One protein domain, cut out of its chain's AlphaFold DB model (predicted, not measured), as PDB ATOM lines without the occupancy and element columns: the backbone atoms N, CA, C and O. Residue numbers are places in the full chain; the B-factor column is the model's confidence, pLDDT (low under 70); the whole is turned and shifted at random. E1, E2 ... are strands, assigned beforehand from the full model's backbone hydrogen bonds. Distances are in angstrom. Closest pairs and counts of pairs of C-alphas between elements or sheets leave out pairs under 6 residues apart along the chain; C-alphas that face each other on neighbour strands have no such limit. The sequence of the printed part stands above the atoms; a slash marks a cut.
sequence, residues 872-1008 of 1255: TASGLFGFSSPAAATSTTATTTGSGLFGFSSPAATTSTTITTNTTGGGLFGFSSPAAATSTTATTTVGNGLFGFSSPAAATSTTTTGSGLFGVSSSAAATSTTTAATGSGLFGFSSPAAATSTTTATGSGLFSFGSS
ATOM      1  N   THR A 872      34.706  11.857  37.019       85.00
ATOM      2  CA  THR A 872      35.459  10.822  37.734       85.00
ATOM      3  C   THR A 872      35.716   9.638  36.805       85.00
ATOM      4  O   THR A 872      34.794   9.109  36.189       85.00
ATOM      5  N   ALA A 873      36.959   9.176  36.718       87.75
ATOM      6  CA  ALA A 873      37.294   7.874  36.146       87.75
ATOM      7  C   ALA A 873      38.088   7.078  37.182       87.75
ATOM      8  O   ALA A 873      39.117   7.570  37.631       87.75
ATOM      9  N   SER A 874      37.628   5.887  37.568       85.19
ATOM     10  CA  SER A 874      38.259   5.063  38.604       85.19
ATOM     11  C   SER A 874      38.607   3.663  38.092       85.19
ATOM     12  O   SER A 874      37.861   3.079  37.297       85.19
ATOM     13  N   GLY A 875      39.745   3.111  38.527       87.00
ATOM     14  CA  GLY A 875      40.096   1.733  38.188       87.00
ATOM     15  C   GLY A 875      41.513   1.275  38.508       87.00
ATOM     16  O   GLY A 875      42.177   1.810  39.388       87.00
ATOM     17  N   LEU A 876      42.019   0.294  37.753       89.44
ATOM     18  CA  LEU A 876      43.470   0.079  37.652       89.44
ATOM     19  C   LEU A 876      44.085   1.203  36.803       89.44
ATOM     20  O   LEU A 876      45.116   1.766  37.169       89.44
ATOM     21  N   PHE A 877      43.398   1.578  35.724       90.25
ATOM     22  CA  PHE A 877      43.663   2.762  34.914       90.25
ATOM     23  C   PHE A 877      42.400   3.635  34.871       90.25
ATOM     24  O   PHE A 877      41.372   3.186  34.367       90.25
ATOM     25  N   GLY A 878      42.465   4.864  35.388       88.81
ATOM     26  CA  GLY A 878      41.352   5.821  35.375       88.81
ATOM     27  C   GLY A 878      41.652   7.004  34.459       88.81
ATOM     28  O   GLY A 878      42.478   7.844  34.806       88.81
ATOM     29  N   PHE A 879      40.996   7.080  33.300       87.75
ATOM     30  CA  PHE A 879      41.181   8.125  32.286       87.75
ATOM     31  C   PHE A 879      40.026   9.137  32.304       87.75
ATOM     32  O   PHE A 879      38.919   8.850  31.847       87.75
ATOM     33  N   SER A 880      40.297  10.337  32.807       87.75
ATOM     34  CA  SER A 880      39.331  11.421  32.989       87.75
ATOM     35  C   SER A 880      39.669  12.585  32.053       87.75
ATOM     36  O   SER A 880      40.713  13.229  32.187       87.75
ATOM     37  N   SER A 881      38.832  12.823  31.043       82.75
ATOM     38  CA  SER A 881      39.104  13.810  29.990       82.75
ATOM     39  C   SER A 881      37.799  14.398  29.440       82.75
ATOM     40  O   SER A 881      37.257  13.874  28.465       82.75
ATOM     41  N   PRO A 882      37.244  15.460  30.058       70.25
ATOM     42  CA  PRO A 882      36.093  16.160  29.503       70.25
ATOM     43  C   PRO A 882      36.429  16.799  28.152       70.25
ATOM     44  O   PRO A 882      37.536  17.304  27.937       70.25
ATOM     45  N   ALA A 883      35.442  16.793  27.259       63.47
ATOM     46  CA  ALA A 883      35.468  17.517  25.997       63.47
ATOM     47  C   ALA A 883      35.387  19.041  26.226       63.47
ATOM     48  O   ALA A 883      35.279  19.520  27.356       63.47
ATOM     49  N   ALA A 884      35.470  19.819  25.144       58.09
ATOM     50  CA  ALA A 884      35.526  21.281  25.187       58.09
ATOM     51  C   ALA A 884      34.210  21.908  25.697       58.09
ATOM     52  O   ALA A 884      33.325  22.255  24.917       58.09
ATOM     53  N   ALA A 885      34.089  22.046  27.017       55.47
ATOM     54  CA  ALA A 885      32.932  22.628  27.682       55.47
ATOM     55  C   ALA A 885      32.911  24.167  27.607       55.47
ATOM     56  O   ALA A 885      33.942  24.837  27.698       55.47
ATOM     57  N   THR A 886      31.706  24.736  27.554       55.91
ATOM     58  CA  THR A 886      31.429  26.177  27.725       55.91
ATOM     59  C   THR A 886      31.294  26.596  29.203       55.91
ATOM     60  O   THR A 886      30.880  27.715  29.501       55.91
ATOM     61  N   SER A 887      31.657  25.694  30.122       59.31
ATOM     62  CA  SER A 887      31.432  25.760  31.572       59.31
ATOM     63  C   SER A 887      32.133  26.912  32.304       59.31
ATOM     64  O   SER A 887      33.195  27.371  31.886       59.31
ATOM     65  N   THR A 888      31.563  27.309  33.448       58.19
ATOM     66  CA  THR A 888      32.180  28.172  34.471       58.19
ATOM     67  C   THR A 888      33.022  27.409  35.503       58.19
ATOM     68  O   THR A 888      33.978  27.970  36.038       58.19
ATOM     69  N   THR A 889      32.727  26.130  35.767       64.00
ATOM     70  CA  THR A 889      33.474  25.286  36.719       64.00
ATOM     71  C   THR A 889      33.534  23.829  36.254       64.00
ATOM     72  O   THR A 889      32.509  23.196  35.986       64.00
ATOM     73  N   ALA A 890      34.743  23.265  36.191       71.69
ATOM     74  CA  ALA A 890      34.964  21.869  35.813       71.69
ATOM     75  C   ALA A 890      35.945  21.167  36.763       71.69
ATOM     76  O   ALA A 890      37.091  21.595  36.915       71.69
ATOM     77  N   THR A 891      35.519  20.045  37.346       79.12
ATOM     78  CA  THR A 891      36.356  19.165  38.175       79.12
ATOM     79  C   THR A 891      36.604  17.853  37.432       79.12
ATOM     80  O   THR A 891      35.671  17.233  36.925       79.12
ATOM     81  N   THR A 892      37.866  17.434  37.338       81.12
ATOM     82  CA  THR A 892      38.312  16.264  36.561       81.12
ATOM     83  C   THR A 892      39.233  15.391  37.408       81.12
ATOM     84  O   THR A 892      40.420  15.681  37.536       81.12
ATOM     85  N   THR A 893      38.685  14.321  37.977       86.94
ATOM     86  CA  THR A 893      39.387  13.314  38.777       86.94
ATOM     87  C   THR A 893      39.582  12.026  37.978       86.94
ATOM     88  O   THR A 893      38.630  11.461  37.447       86.94
ATOM     89  N   GLY A 894      40.810  11.529  37.917       88.12
ATOM     90  CA  GLY A 894      41.180  10.246  37.322       88.12
ATOM     91  C   GLY A 894      41.994   9.485  38.352       88.12
ATOM     92  O   GLY A 894      43.063   9.955  38.732       88.12
ATOM     93  N   SER A 895      41.477   8.371  38.861       84.56
ATOM     94  CA  SER A 895      42.010   7.647  40.014       84.56
ATOM     95  C   SER A 895      42.289   6.175  39.703       84.56
ATOM     96  O   SER A 895      41.569   5.533  38.939       84.56
ATOM     97  N   GLY A 896      43.336   5.611  40.307       87.81
ATOM     98  CA  GLY A 896      43.593   4.175  40.211       87.81
ATOM     99  C   GLY A 896      44.987   3.740  40.637       87.81
ATOM    100  O   GLY A 896      45.610   4.367  41.487       87.81
ATOM    101  N   LEU A 897      45.525   2.694  40.004       89.75
ATOM    102  CA  LEU A 897      46.976   2.472  40.011       89.75
ATOM    103  C   LEU A 897      47.657   3.512  39.106       89.75
ATOM    104  O   LEU A 897      48.669   4.097  39.488       89.75
ATOM    105  N   PHE A 898      47.044   3.798  37.956       89.75
ATOM    106  CA  PHE A 898      47.401   4.885  37.050       89.75
ATOM    107  C   PHE A 898      46.191   5.811  36.845       89.75
ATOM    108  O   PHE A 898      45.255   5.466  36.120       89.75
ATOM    109  N   GLY A 899      46.198   6.979  37.482       89.38
ATOM    110  CA  GLY A 899      45.180   8.013  37.295       89.38
ATOM    111  C   GLY A 899      45.640   9.048  36.275       89.38
ATOM    112  O   GLY A 899      46.699   9.643  36.453       89.38
ATOM    113  N   PHE A 900      44.865   9.277  35.216       87.94
ATOM    114  CA  PHE A 900      45.156  10.251  34.165       87.94
ATOM    115  C   PHE A 900      44.023  11.273  34.063       87.94
ATOM    116  O   PHE A 900      42.893  10.906  33.743       87.94
ATOM    117  N   SER A 901      44.339  12.551  34.261       87.94
ATOM    118  CA  SER A 901      43.376  13.655  34.196       87.94
ATOM    119  C   SER A 901      43.837  14.731  33.218       87.94
ATOM    120  O   SER A 901      44.882  15.357  33.411       87.94
ATOM    121  N   SER A 902      43.066  14.954  32.152       82.94
ATOM    122  CA  SER A 902      43.402  15.912  31.091       82.94
ATOM    123  C   SER A 902      42.138  16.521  30.464       82.94
ATOM    124  O   SER A 902      41.593  15.949  29.518       82.94
ATOM    125  N   PRO A 903      41.624  17.653  30.982       71.44
ATOM    126  CA  PRO A 903      40.536  18.385  30.337       71.44
ATOM    127  C   PRO A 903      40.959  18.964  28.982       71.44
ATOM    128  O   PRO A 903      42.081  19.457  28.833       71.44
ATOM    129  N   ALA A 904      40.045  18.927  28.009       65.38
ATOM    130  CA  ALA A 904      40.222  19.548  26.700       65.38
ATOM    131  C   ALA A 904      40.230  21.089  26.771       65.38
ATOM    132  O   ALA A 904      39.827  21.693  27.764       65.38
ATOM    133  N   ALA A 905      40.697  21.731  25.695       60.06
ATOM    134  CA  ALA A 905      40.767  23.188  25.604       60.06
ATOM    135  C   ALA A 905      39.363  23.813  25.586       60.06
ATOM    136  O   ALA A 905      38.511  23.415  24.791       60.06
ATOM    137  N   THR A 906      39.143  24.808  26.442       59.03
ATOM    138  CA  THR A 906      37.859  25.494  26.631       59.03
ATOM    139  C   THR A 906      37.909  26.932  26.110       59.03
ATOM    140  O   THR A 906      38.947  27.599  26.139       59.03
ATOM    141  N   THR A 907      36.766  27.417  25.620       55.12
ATOM    142  CA  THR A 907      36.617  28.734  24.968       55.12
ATOM    143  C   THR A 907      35.687  29.693  25.723       55.12
ATOM    144  O   THR A 907      35.354  30.753  25.198       55.12
ATOM    145  N   SER A 908      35.267  29.339  26.944       56.50
ATOM    146  CA  SER A 908      34.397  30.179  27.782       56.50
ATOM    147  C   SER A 908      35.175  31.270  28.522       56.50
ATOM    148  O   SER A 908      36.375  31.138  28.765       56.50
ATOM    149  N   THR A 909      34.500  32.369  28.863       48.38
ATOM    150  CA  THR A 909      35.159  33.624  29.264       48.38
ATOM    151  C   THR A 909      35.756  33.590  30.674       48.38
ATOM    152  O   THR A 909      36.811  34.189  30.886       48.38
ATOM    153  N   THR A 910      35.105  32.878  31.601       50.09
ATOM    154  CA  THR A 910      35.455  32.796  33.030       50.09
ATOM    155  C   THR A 910      35.331  31.350  33.488       50.09
ATOM    156  O   THR A 910      34.219  30.824  33.488       50.09
ATOM    157  N   ILE A 911      36.438  30.703  33.876       61.62
ATOM    158  CA  ILE A 911      36.429  29.283  34.271       61.62
ATOM    159  C   ILE A 911      37.289  29.034  35.521       61.62
ATOM    160  O   ILE A 911      38.374  29.605  35.666       61.62
ATOM    161  N   THR A 912      36.842  28.132  36.398       63.59
ATOM    162  CA  THR A 912      37.698  27.441  37.379       63.59
ATOM    163  C   THR A 912      37.833  25.966  36.998       63.59
ATOM    164  O   THR A 912      36.837  25.244  36.932       63.59
ATOM    165  N   THR A 913      39.056  25.497  36.736       67.00
ATOM    166  CA  THR A 913      39.312  24.100  36.334       67.00
ATOM    167  C   THR A 913      40.168  23.379  37.371       67.00
ATOM    168  O   THR A 913      41.344  23.715  37.519       67.00
ATOM    169  N   ASN A 914      39.619  22.358  38.030       76.12
ATOM    170  CA  ASN A 914      40.315  21.550  39.034       76.12
ATOM    171  C   ASN A 914      40.624  20.157  38.468       76.12
ATOM    172  O   ASN A 914      39.724  19.343  38.271       76.12
ATOM    173  N   THR A 915      41.898  19.881  38.180       79.06
ATOM    174  CA  THR A 915      42.342  18.633  37.529       79.06
ATOM    175  C   THR A 915      43.152  17.774  38.498       79.06
ATOM    176  O   THR A 915      44.275  18.144  38.821       79.06
ATOM    177  N   THR A 916      42.630  16.623  38.921       85.31
ATOM    178  CA  THR A 916      43.262  15.732  39.909       85.31
ATOM    179  C   THR A 916      43.551  14.355  39.311       85.31
ATOM    180  O   THR A 916      42.632  13.590  39.029       85.31
ATOM    181  N   GLY A 917      44.817  14.006  39.105       85.44
ATOM    182  CA  GLY A 917      45.253  12.660  38.716       85.44
ATOM    183  C   GLY A 917      45.783  11.925  39.942       85.44
ATOM    184  O   GLY A 917      46.800  12.339  40.486       85.44
ATOM    185  N   GLY A 918      45.100  10.878  40.403       85.25
ATOM    186  CA  GLY A 918      45.390  10.166  41.652       85.25
ATOM    187  C   GLY A 918      45.822   8.709  41.447       85.25
ATOM    188  O   GLY A 918      45.205   7.996  40.660       85.25
ATOM    189  N   GLY A 919      46.815   8.210  42.187       88.31
ATOM    190  CA  GLY A 919      47.060   6.761  42.230       88.31
ATOM    191  C   GLY A 919      48.398   6.309  42.799       88.31
ATOM    192  O   GLY A 919      48.987   6.978  43.638       88.31
ATOM    193  N   LEU A 920      48.930   5.185  42.308       89.81
ATOM    194  CA  LEU A 920      50.368   4.911  42.437       89.81
ATOM    195  C   LEU A 920      51.146   5.863  41.514       89.81
ATOM    196  O   LEU A 920      52.138   6.459  41.932       89.81
ATOM    197  N   PHE A 921      50.633   6.067  40.300       90.06
ATOM    198  CA  PHE A 921      51.066   7.084  39.349       90.06
ATOM    199  C   PHE A 921      49.886   8.016  39.036       90.06
ATOM    200  O   PHE A 921      48.931   7.609  38.372       90.06
ATOM    201  N   GLY A 922      49.940   9.254  39.524       89.38
ATOM    202  CA  GLY A 922      48.927  10.280  39.279       89.38
ATOM    203  C   GLY A 922      49.421  11.297  38.257       89.38
ATOM    204  O   GLY A 922      50.355  12.039  38.542       89.38
ATOM    205  N   PHE A 923      48.813  11.341  37.073       87.88
ATOM    206  CA  PHE A 923      49.175  12.237  35.974       87.88
ATOM    207  C   PHE A 923      48.079  13.280  35.738       87.88
ATOM    208  O   PHE A 923      46.962  12.938  35.349       87.88
ATOM    209  N   SER A 924      48.422  14.558  35.887       88.75
ATOM    210  CA  SER A 924      47.528  15.685  35.610       88.75
ATOM    211  C   SER A 924      48.114  16.579  34.516       88.75
ATOM    212  O   SER A 924      49.256  17.024  34.625       88.75
ATOM    213  N   SER A 925      47.348  16.852  33.457       84.31
ATOM    214  CA  SER A 925      47.780  17.701  32.338       84.31
ATOM    215  C   SER A 925      46.591  18.433  31.698       84.31
ATOM    216  O   SER A 925      46.027  17.929  30.722       84.31
ATOM    217  N   PRO A 926      46.183  19.606  32.209       74.12
ATOM    218  CA  PRO A 926      45.145  20.424  31.582       74.12
ATOM    219  C   PRO A 926      45.581  20.974  30.216       74.12
ATOM    220  O   PRO A 926      46.758  21.260  29.988       74.12
ATOM    221  N   ALA A 927      44.628  21.141  29.300       67.88
ATOM    222  CA  ALA A 927      44.857  21.845  28.042       67.88
ATOM    223  C   ALA A 927      44.959  23.371  28.234       67.88
ATOM    224  O   ALA A 927      44.575  23.923  29.263       67.88
ATOM    225  N   ALA A 928      45.460  24.066  27.210       61.78
ATOM    226  CA  ALA A 928      45.492  25.525  27.180       61.78
ATOM    227  C   ALA A 928      44.075  26.126  27.100       61.78
ATOM    228  O   ALA A 928      43.286  25.735  26.238       61.78
ATOM    229  N   ALA A 929      43.790  27.111  27.954       60.31
ATOM    230  CA  ALA A 929      42.567  27.908  27.949       60.31
ATOM    231  C   ALA A 929      42.856  29.302  27.371       60.31
ATOM    232  O   ALA A 929      43.870  29.924  27.692       60.31
ATOM    233  N   THR A 930      41.974  29.813  26.508       55.66
ATOM    234  CA  THR A 930      42.207  31.081  25.782       55.66
ATOM    235  C   THR A 930      41.625  32.327  26.458       55.66
ATOM    236  O   THR A 930      41.767  33.419  25.914       55.66
ATOM    237  N   SER A 931      40.978  32.190  27.619       54.19
ATOM    238  CA  SER A 931      40.376  33.295  28.382       54.19
ATOM    239  C   SER A 931      40.606  33.149  29.889       54.19
ATOM    240  O   SER A 931      40.980  32.076  30.367       54.19
ATOM    241  N   THR A 932      40.375  34.243  30.618       51.09
ATOM    242  CA  THR A 932      40.562  34.440  32.063       51.09
ATOM    243  C   THR A 932      40.088  33.252  32.903       51.09
ATOM    244  O   THR A 932      38.912  33.105  33.220       51.09
ATOM    245  N   THR A 933      41.041  32.399  33.277       61.38
ATOM    246  CA  THR A 933      40.790  31.112  33.936       61.38
ATOM    247  C   THR A 933      41.766  30.915  35.089       61.38
ATOM    248  O   THR A 933      42.958  31.215  34.953       61.38
ATOM    249  N   ALA A 934      41.256  30.391  36.204       66.38
ATOM    250  CA  ALA A 934      42.053  29.876  37.309       66.38
ATOM    251  C   ALA A 934      42.116  28.343  37.215       66.38
ATOM    252  O   ALA A 934      41.114  27.646  37.391       66.38
ATOM    253  N   THR A 935      43.299  27.810  36.922       72.62
ATOM    254  CA  THR A 935      43.529  26.370  36.778       72.62
ATOM    255  C   THR A 935      44.270  25.831  37.992       72.62
ATOM    256  O   THR A 935      45.415  26.212  38.237       72.62
ATOM    257  N   THR A 936      43.654  24.897  38.721       78.38
ATOM    258  CA  THR A 936      44.362  24.057  39.696       78.38
ATOM    259  C   THR A 936      44.627  22.676  39.100       78.38
ATOM    260  O   THR A 936      43.840  22.126  38.322       78.38
ATOM    261  N   THR A 937      45.798  22.116  39.381       82.38
ATOM    262  CA  THR A 937      46.252  20.848  38.795       82.38
ATOM    263  C   THR A 937      47.040  20.071  39.832       82.38
ATOM    264  O   THR A 937      47.993  20.600  40.389       82.38
ATOM    265  N   VAL A 938      46.606  18.847  40.126       85.88
ATOM    266  CA  VAL A 938      46.904  18.114  41.361       85.88
ATOM    267  C   VAL A 938      47.191  16.643  41.031       85.88
ATOM    268  O   VAL A 938      46.324  15.774  41.086       85.88
ATOM    269  N   GLY A 939      48.418  16.356  40.603       85.94
ATOM    270  CA  GLY A 939      48.934  14.998  40.421       85.94
ATOM    271  C   GLY A 939      49.351  14.421  41.768       85.94
ATOM    272  O   GLY A 939      50.378  14.819  42.306       85.94
ATOM    273  N   ASN A 940      48.565  13.497  42.312       83.75
ATOM    274  CA  ASN A 940      48.782  12.877  43.616       83.75
ATOM    275  C   ASN A 940      49.104  11.390  43.454       83.75
ATOM    276  O   ASN A 940      48.386  10.665  42.764       83.75
ATOM    277  N   GLY A 941      50.119  10.887  44.146       87.38
ATOM    278  CA  GLY A 941      50.311   9.443  44.237       87.38
ATOM    279  C   GLY A 941      51.571   9.017  44.961       87.38
ATOM    280  O   GLY A 941      52.080   9.745  45.803       87.38
ATOM    281  N   LEU A 942      52.126   7.856  44.613       89.94
ATOM    282  CA  LEU A 942      53.534   7.585  44.927       89.94
ATOM    283  C   LEU A 942      54.437   8.385  43.976       89.94
ATOM    284  O   LEU A 942      55.432   8.965  44.406       89.94
ATOM    285  N   PHE A 943      54.030   8.487  42.710       90.56
ATOM    286  CA  PHE A 943      54.584   9.383  41.703       90.56
ATOM    287  C   PHE A 943      53.482  10.344  41.227       90.56
ATOM    288  O   PHE A 943      52.589   9.944  40.477       90.56
ATOM    289  N   GLY A 944      53.522  11.594  41.688       89.56
ATOM    290  CA  GLY A 944      52.550  12.636  41.347       89.56
ATOM    291  C   GLY A 944      53.115  13.598  40.307       89.56
ATOM    292  O   GLY A 944      53.950  14.437  40.637       89.56
ATOM    293  N   PHE A 945      52.675  13.482  39.055       88.94
ATOM    294  CA  PHE A 945      53.139  14.284  37.922       88.94
ATOM    295  C   PHE A 945      52.097  15.320  37.502       88.94
ATOM    296  O   PHE A 945      50.984  14.971  37.103       88.94
ATOM    297  N   SER A 946      52.500  16.588  37.486       89.50
ATOM    298  CA  SER A 946      51.639  17.711  37.123       89.50
ATOM    299  C   SER A 946      52.280  18.582  36.047       89.50
ATOM    300  O   SER A 946      53.304  19.243  36.253       89.50
ATOM    301  N   SER A 947      51.647  18.568  34.876       84.12
ATOM    302  CA  SER A 947      51.958  19.434  33.736       84.12
ATOM    303  C   SER A 947      51.070  20.686  33.756       84.12
ATOM    304  O   SER A 947      49.994  20.659  34.352       84.12
ATOM    305  N   PRO A 948      51.480  21.786  33.108       73.25
ATOM    306  CA  PRO A 948      50.741  23.043  33.139       73.25
ATOM    307  C   PRO A 948      49.796  23.250  31.951       73.25
ATOM    308  O   PRO A 948      50.076  22.822  30.832       73.25
ATOM    309  N   ALA A 949      48.749  24.046  32.179       71.62
ATOM    310  CA  ALA A 949      48.025  24.739  31.117       71.62
ATOM    311  C   ALA A 949      48.705  26.075  30.799       71.62
ATOM    312  O   ALA A 949      49.283  26.708  31.680       71.62
ATOM    313  N   ALA A 950      48.535  26.568  29.572       67.06
ATOM    314  CA  ALA A 950      48.530  28.011  29.362       67.06
ATOM    315  C   ALA A 950      47.152  28.537  29.798       67.06
ATOM    316  O   ALA A 950      46.148  28.213  29.170       67.06
ATOM    317  N   ALA A 951      47.117  29.294  30.891       67.38
ATOM    318  CA  ALA A 951      45.946  30.001  31.407       67.38
ATOM    319  C   ALA A 951      46.414  31.301  32.086       67.38
ATOM    320  O   ALA A 951      47.614  31.591  32.120       67.38
ATOM    321  N   THR A 952      45.485  32.100  32.612       67.75
ATOM    322  CA  THR A 952      45.822  33.354  33.305       67.75
ATOM    323  C   THR A 952      46.420  33.077  34.680       67.75
ATOM    324  O   THR A 952      47.541  33.491  34.938       67.75
ATOM    325  N   SER A 953      45.728  32.318  35.534       69.56
ATOM    326  CA  SER A 953      46.275  31.880  36.821       69.56
ATOM    327  C   SER A 953      46.408  30.361  36.850       69.56
ATOM    328  O   SER A 953      45.463  29.646  36.513       69.56
ATOM    329  N   THR A 954      47.578  29.859  37.248       73.25
ATOM    330  CA  THR A 954      47.871  28.416  37.274       73.25
ATOM    331  C   THR A 954      48.540  28.004  38.581       73.25
ATOM    332  O   THR A 954      49.648  28.460  38.874       73.25
ATOM    333  N   THR A 955      47.911  27.085  39.311       80.12
ATOM    334  CA  THR A 955      48.467  26.432  40.503       80.12
ATOM    335  C   THR A 955      48.659  24.949  40.217       80.12
ATOM    336  O   THR A 955      47.697  24.185  40.124       80.12
ATOM    337  N   THR A 956      49.913  24.535  40.079       83.25
ATOM    338  CA  THR A 956      50.301  23.179  39.690       83.25
ATOM    339  C   THR A 956      51.008  22.494  40.859       83.25
ATOM    340  O   THR A 956      52.156  22.806  41.168       83.25
ATOM    341  N   THR A 957      50.317  21.566  41.516       85.94
ATOM    342  CA  THR A 957      50.805  20.765  42.645       85.94
ATOM    343  C   THR A 957      51.017  19.320  42.207       85.94
ATOM    344  O   THR A 957      50.145  18.721  41.584       85.94
ATOM    345  N   GLY A 958      52.162  18.739  42.540       86.88
ATOM    346  CA  GLY A 958      52.527  17.356  42.253       86.88
ATOM    347  C   GLY A 958      53.030  16.753  43.551       86.88
ATOM    348  O   GLY A 958      54.050  17.220  44.058       86.88
ATOM    349  N   SER A 959      52.292  15.800  44.118       84.50
ATOM    350  CA  SER A 959      52.516  15.281  45.469       84.50
ATOM    351  C   SER A 959      52.750  13.771  45.487       84.50
ATOM    352  O   SER A 959      52.101  13.021  44.752       84.50
ATOM    353  N   GLY A 960      53.670  13.311  46.339       87.31
ATOM    354  CA  GLY A 960      53.853  11.879  46.573       87.31
ATOM    355  C   GLY A 960      55.128  11.485  47.302       87.31
ATOM    356  O   GLY A 960      55.664  12.239  48.107       87.31
ATOM    357  N   LEU A 961      55.663  10.303  46.991       88.38
ATOM    358  CA  LEU A 961      57.069   9.992  47.277       88.38
ATOM    359  C   LEU A 961      57.969  10.768  46.301       88.38
ATOM    360  O   LEU A 961      58.977  11.340  46.711       88.38
ATOM    361  N   PHE A 962      57.547  10.840  45.037       88.19
ATOM    362  CA  PHE A 962      58.121  11.655  43.972       88.19
ATOM    363  C   PHE A 962      57.048  12.615  43.439       88.19
ATOM    364  O   PHE A 962      56.204  12.224  42.632       88.19
ATOM    365  N   GLY A 963      57.065  13.864  43.902       87.69
ATOM    366  CA  GLY A 963      56.174  14.925  43.425       87.69
ATOM    367  C   GLY A 963      56.867  15.774  42.365       87.69
ATOM    368  O   GLY A 963      57.933  16.327  42.629       87.69
ATOM    369  N   VAL A 964      56.299  15.881  41.164       86.31
ATOM    370  CA  VAL A 964      56.894  16.595  40.023       86.31
ATOM    371  C   VAL A 964      55.901  17.603  39.456       86.31
ATOM    372  O   VAL A 964      54.906  17.220  38.841       86.31
ATOM    373  N   SER A 965      56.215  18.889  39.596       88.38
ATOM    374  CA  SER A 965      55.427  19.999  39.050       88.38
ATOM    375  C   SER A 965      56.215  20.831  38.052       88.38
ATOM    376  O   SER A 965      57.371  21.195  38.282       88.38
ATOM    377  N   SER A 966      55.550  21.215  36.970       82.19
ATOM    378  CA  SER A 966      56.059  22.190  36.001       82.19
ATOM    379  C   SER A 966      55.004  23.259  35.731       82.19
ATOM    380  O   SER A 966      53.831  22.923  35.607       82.19
ATOM    381  N   SER A 967      55.396  24.536  35.654       71.88
ATOM    382  CA  SER A 967      54.492  25.610  35.213       71.88
ATOM    383  C   SER A 967      54.711  25.985  33.745       71.88
ATOM    384  O   SER A 967      55.740  25.654  33.155       71.88
ATOM    385  N   ALA A 968      53.735  26.669  33.143       67.38
ATOM    386  CA  ALA A 968      53.843  27.268  31.813       67.38
ATOM    387  C   ALA A 968      54.009  28.788  31.923       67.38
ATOM    388  O   ALA A 968      53.786  29.381  32.978       67.38
ATOM    389  N   ALA A 969      54.399  29.422  30.818       61.50
ATOM    390  CA  ALA A 969      54.444  30.874  30.717       61.50
ATOM    391  C   ALA A 969      53.011  31.437  30.668       61.50
ATOM    392  O   ALA A 969      52.416  31.556  29.594       61.50
ATOM    393  N   ALA A 970      52.446  31.747  31.837       59.50
ATOM    394  CA  ALA A 970      51.169  32.443  31.952       59.50
ATOM    395  C   ALA A 970      51.288  33.881  31.425       59.50
ATOM    396  O   ALA A 970      52.316  34.542  31.595       59.50
ATOM    397  N   THR A 971      50.234  34.374  30.771       55.88
ATOM    398  CA  THR A 971      50.265  35.691  30.109       55.88
ATOM    399  C   THR A 971      50.117  36.861  31.091       55.88
ATOM    400  O   THR A 971      50.646  37.935  30.814       55.88
ATOM    401  N   SER A 972      49.457  36.660  32.242       52.91
ATOM    402  CA  SER A 972      49.204  37.719  33.232       52.91
ATOM    403  C   SER A 972      49.059  37.180  34.661       52.91
ATOM    404  O   SER A 972      48.420  36.162  34.862       52.91
ATOM    405  N   THR A 973      49.558  37.946  35.636       56.50
ATOM    406  CA  THR A 973      49.406  37.808  37.103       56.50
ATOM    407  C   THR A 973      50.131  36.649  37.805       56.50
ATOM    408  O   THR A 973      51.261  36.886  38.229       56.50
ATOM    409  N   THR A 974      49.560  35.454  38.006       61.03
ATOM    410  CA  THR A 974      50.078  34.499  39.026       61.03
ATOM    411  C   THR A 974      50.328  33.068  38.548       61.03
ATOM    412  O   THR A 974      49.468  32.424  37.951       61.03
ATOM    413  N   THR A 975      51.491  32.513  38.901       68.12
ATOM    414  CA  THR A 975      51.867  31.127  38.575       68.12
ATOM    415  C   THR A 975      52.564  30.445  39.753       68.12
ATOM    416  O   THR A 975      53.637  30.874  40.171       68.12
ATOM    417  N   ALA A 976      51.994  29.351  40.263       75.25
ATOM    418  CA  ALA A 976      52.554  28.561  41.358       75.25
ATOM    419  C   ALA A 976      52.858  27.117  40.918       75.25
ATOM    420  O   ALA A 976      52.008  26.456  40.322       75.25
ATOM    421  N   ALA A 977      54.054  26.617  41.237       80.19
ATOM    422  CA  ALA A 977      54.478  25.238  40.986       80.19
ATOM    423  C   ALA A 977      55.000  24.591  42.278       80.19
ATOM    424  O   ALA A 977      56.125  24.860  42.707       80.19
ATOM    425  N   THR A 978      54.199  23.713  42.878       83.06
ATOM    426  CA  THR A 978      54.522  23.029  44.135       83.06
ATOM    427  C   THR A 978      54.867  21.569  43.866       83.06
ATOM    428  O   THR A 978      54.011  20.805  43.423       83.06
ATOM    429  N   GLY A 979      56.111  21.164  44.114       83.69
ATOM    430  CA  GLY A 979      56.531  19.759  44.061       83.69
ATOM    431  C   GLY A 979      56.718  19.241  45.480       83.69
ATOM    432  O   GLY A 979      57.697  19.616  46.121       83.69
ATOM    433  N   SER A 980      55.794  18.427  45.992       79.94
ATOM    434  CA  SER A 980      55.792  17.984  47.392       79.94
ATOM    435  C   SER A 980      56.050  16.484  47.541       79.94
ATOM    436  O   SER A 980      55.576  15.675  46.742       79.94
ATOM    437  N   GLY A 981      56.805  16.086  48.568       84.25
ATOM    438  CA  GLY A 981      57.064  14.666  48.827       84.25
ATOM    439  C   GLY A 981      58.373  14.344  49.534       84.25
ATOM    440  O   GLY A 981      58.979  15.203  50.167       84.25
ATOM    441  N   LEU A 982      58.854  13.105  49.400       86.81
ATOM    442  CA  LEU A 982      60.230  12.776  49.795       86.81
ATOM    443  C   LEU A 982      61.227  13.396  48.804       86.81
ATOM    444  O   LEU A 982      62.208  14.010  49.217       86.81
ATOM    445  N   PHE A 983      60.920  13.294  47.508       87.56
ATOM    446  CA  PHE A 983      61.615  13.948  46.403       87.56
ATOM    447  C   PHE A 983      60.647  14.911  45.699       87.56
ATOM    448  O   PHE A 983      59.743  14.476  44.982       87.56
ATOM    449  N   GLY A 984      60.808  16.214  45.931       86.25
ATOM    450  CA  GLY A 984      59.928  17.262  45.405       86.25
ATOM    451  C   GLY A 984      60.610  18.080  44.312       86.25
ATOM    452  O   GLY A 984      61.524  18.846  44.602       86.25
ATOM    453  N   PHE A 985      60.169  17.948  43.063       85.88
ATOM    454  CA  PHE A 985      60.713  18.657  41.903       85.88
ATOM    455  C   PHE A 985      59.757  19.766  41.453       85.88
ATOM    456  O   PHE A 985      58.586  19.499  41.173       85.88
ATOM    457  N   SER A 986      60.252  20.999  41.324       87.06
ATOM    458  CA  SER A 986      59.477  22.121  40.779       87.06
ATOM    459  C   SER A 986      60.256  22.893  39.709       87.06
ATOM    460  O   SER A 986      61.399  23.317  39.892       87.06
ATOM    461  N   SER A 987      59.631  23.050  38.541       81.38
ATOM    462  CA  SER A 987      60.196  23.747  37.378       81.38
ATOM    463  C   SER A 987      59.280  24.895  36.942       81.38
ATOM    464  O   SER A 987      58.285  24.643  36.258       81.38
ATOM    465  N   PRO A 988      59.566  26.151  37.329       68.38
ATOM    466  CA  PRO A 988      58.830  27.300  36.834       68.38
ATOM    467  C   PRO A 988      59.226  27.624  35.391       68.38
ATOM    468  O   PRO A 988      60.405  27.658  35.039       68.38
ATOM    469  N   ALA A 989      58.238  27.937  34.560       65.94
ATOM    470  CA  ALA A 989      58.472  28.642  33.309       65.94
ATOM    471  C   ALA A 989      58.780  30.128  33.547       65.94
ATOM    472  O   ALA A 989      58.418  30.711  34.569       65.94
ATOM    473  N   ALA A 990      59.394  30.764  32.549       57.50
ATOM    474  CA  ALA A 990      59.528  32.213  32.499       57.50
ATOM    475  C   ALA A 990      58.167  32.861  32.174       57.50
ATOM    476  O   ALA A 990      57.755  32.886  31.013       57.50
ATOM    477  N   ALA A 991      57.483  33.379  33.195       55.38
ATOM    478  CA  ALA A 991      56.326  34.262  33.046       55.38
ATOM    479  C   ALA A 991      56.730  35.730  33.281       55.38
ATOM    480  O   ALA A 991      57.754  36.019  33.901       55.38
ATOM    481  N   THR A 992      55.920  36.669  32.793       49.81
ATOM    482  CA  THR A 992      56.148  38.124  32.915       49.81
ATOM    483  C   THR A 992      55.748  38.724  34.270       49.81
ATOM    484  O   THR A 992      55.837  39.935  34.454       49.81
ATOM    485  N   SER A 993      55.307  37.897  35.218       55.31
ATOM    486  CA  SER A 993      54.820  38.288  36.546       55.31
ATOM    487  C   SER A 993      55.102  37.183  37.578       55.31
ATOM    488  O   SER A 993      55.753  36.192  37.256       55.31
ATOM    489  N   THR A 994      54.670  37.363  38.828       57.22
ATOM    490  CA  THR A 994      55.040  36.550  40.000       57.22
ATOM    491  C   THR A 994      54.920  35.031  39.797       57.22
ATOM    492  O   THR A 994      53.825  34.458  39.782       57.22
ATOM    493  N   THR A 995      56.081  34.368  39.714       60.22
ATOM    494  CA  THR A 995      56.232  32.905  39.696       60.22
ATOM    495  C   THR A 995      56.746  32.385  41.039       60.22
ATOM    496  O   THR A 995      57.872  32.706  41.424       60.22
ATOM    497  N   THR A 996      55.989  31.516  41.708       64.69
ATOM    498  CA  THR A 996      56.413  30.865  42.961       64.69
ATOM    499  C   THR A 996      56.635  29.374  42.724       64.69
ATOM    500  O   THR A 996      55.683  28.627  42.507       64.69
ATOM    501  N   ALA A 997      57.891  28.923  42.770       69.00
ATOM    502  CA  ALA A 997      58.243  27.506  42.698       69.00
ATOM    503  C   ALA A 997      58.676  26.999  44.078       69.00
ATOM    504  O   ALA A 997      59.739  27.371  44.571       69.00
ATOM    505  N   THR A 998      57.869  26.127  44.684       69.94
ATOM    506  CA  THR A 998      58.101  25.608  46.038       69.94
ATOM    507  C   THR A 998      58.271  24.097  45.979       69.94
ATOM    508  O   THR A 998      57.306  23.356  45.815       69.94
ATOM    509  N   GLY A 999      59.505  23.613  46.096       71.38
ATOM    510  CA  GLY A 999      59.742  22.196  46.367       71.38
ATOM    511  C   GLY A 999      59.609  21.941  47.870       71.38
ATOM    512  O   GLY A 999      60.495  22.334  48.628       71.38
ATOM    513  N   SER A1000      58.515  21.325  48.316       68.94
ATOM    514  CA  SER A1000      58.249  21.018  49.729       68.94
ATOM    515  C   SER A1000      58.487  19.535  50.014       68.94
ATOM    516  O   SER A1000      57.567  18.717  50.054       68.94
ATOM    517  N   GLY A1001      59.760  19.183  50.190       72.62
ATOM    518  CA  GLY A1001      60.179  17.812  50.457       72.62
ATOM    519  C   GLY A1001      61.584  17.695  51.032       72.62
ATOM    520  O   GLY A1001      62.363  18.646  50.959       72.62
ATOM    521  N   LEU A1002      61.905  16.521  51.589       79.44
ATOM    522  CA  LEU A1002      63.209  16.244  52.215       79.44
ATOM    523  C   LEU A1002      64.367  16.423  51.221       79.44
ATOM    524  O   LEU A1002      65.409  16.978  51.564       79.44
ATOM    525  N   PHE A1003      64.152  16.001  49.976       80.44
ATOM    526  CA  PHE A1003      65.022  16.267  48.839       80.44
ATOM    527  C   PHE A1003      64.272  17.162  47.848       80.44
ATOM    528  O   PHE A1003      63.532  16.694  46.979       80.44
ATOM    529  N   SER A1004      64.427  18.472  48.033       78.81
ATOM    530  CA  SER A1004      63.782  19.508  47.227       78.81
ATOM    531  C   SER A1004      64.664  19.939  46.051       78.81
ATOM    532  O   SER A1004      65.827  20.299  46.227       78.81
ATOM    533  N   PHE A1005      64.090  19.925  44.850       79.06
ATOM    534  CA  PHE A1005      64.723  20.293  43.584       79.06
ATOM    535  C   PHE A1005      63.866  21.337  42.859       79.06
ATOM    536  O   PHE A1005      63.289  21.083  41.798       79.06
ATOM    537  N   GLY A1006      63.762  22.519  43.465       69.81
ATOM    538  CA  GLY A1006      63.219  23.704  42.810       69.81
ATOM    539  C   GLY A1006      64.276  24.393  41.950       69.81
ATOM    540  O   GLY A1006      65.381  24.665  42.417       69.81
ATOM    541  N   SER A1007      63.934  24.717  40.706       61.34
ATOM    542  CA  SER A1007      64.659  25.740  39.939       61.34
ATOM    543  C   SER A1007      63.967  27.092  40.120       61.34
ATOM    544  O   SER A1007      62.745  27.155  40.216       61.34
ATOM    545  N   SER A1008      64.726  28.185  40.198       52.94
ATOM    546  CA  SER A1008      64.178  29.539  40.322       52.94
ATOM    547  C   SER A1008      64.140  30.233  38.959       52.94
ATOM    548  O   SER A1008      65.167  30.411  38.305       52.94
TER     549      SER A1008
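AT A GLANCE: This is residues 872 to 1008 of the 1255 residues of an uncharacterized protein of Helianthus annuus (UniProt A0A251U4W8). You are looking at a solenoid, a chain wound in flattened, stacked turns that make a thin, regular slab. In each turn the strand part folds back on itself: E1 and E2 make one turn, E3 and E4 the next, then E5, E6, E7, E8 and E9 each bend into a turn of their own, so two layers of strands lie face to face, and the links close the turns at the opposite end. The printed part has 137 residues, no named helix and nine named strands, E1 to E9 in chain order, in one branched sheet with parallel neighbours; the class is all strand. It is compact, with a radius of gyration of the C-alphas of 13.9 A, yet flat, spanning 40 by 38 by 14 A.

HOW THE PARTS SIT: Begin at E5, residues 911 to 924, which has three neighbours and bends by 165 degrees at residue 921. On one side of it are E3, residues 889 to 895, and E4, residues 898 to 901; this pairing is staggered. Look for N 892 and O 914, 2.8 A apart, between E3 and E5, and for N 923 and O 899, 2.8 A apart, between E4 and E5. On the other side is E6, residues 933 to 946, parallel at 6 degrees, with N 938 and O 915 at 2.8 A. E7, residues 953 to 966, is parallel to E6 at 6 degrees, with N 957 and O 937 at 2.8 A. E8, residues 975 to 987, is parallel to E7 at 7 degrees, with N 978 and O 956 at 2.8 A. The edge strand E9, residues 995 to 1006, is parallel to E8 at 2 degrees, with N 998 and O 977 at 2.9 A. The other edge strands are E1, residues 872 to 874, parallel to E3 with N 895 and O 873 at 2.8 A, and E2, residues 877 to 880, parallel to E4 with N 900 and O 878 at 2.8 A. E1 and E9 are apart.

IN THESE COORDINATES: Find C-alpha 872 at (35.459, 10.822, 37.734), where E1 begins; E2 follows after a tight link. E3 runs 19.9 A from first to last C-alpha, and a tight link joins it to E4. E5 begins at (36.429, 29.283, 34.271) and measures 17.6 A end to end, E6 17.5 A, E7 13.8 A, E8 11.2 A. E9, 12.0 A, ends at C-alpha 1006, (63.219, 23.704, 42.810).

THE WHOLE: The C-alphas farthest apart are those of Thr 886 and Leu 1002, at 41.3 A. The sheet is twisted, its C-alphas up to 6.8 A off the best plane. The printed part has no cut and no long link. Its mean pLDDT is 75.0, with 52 residues under 70, among them residues 904 to 913 and 988 to 998.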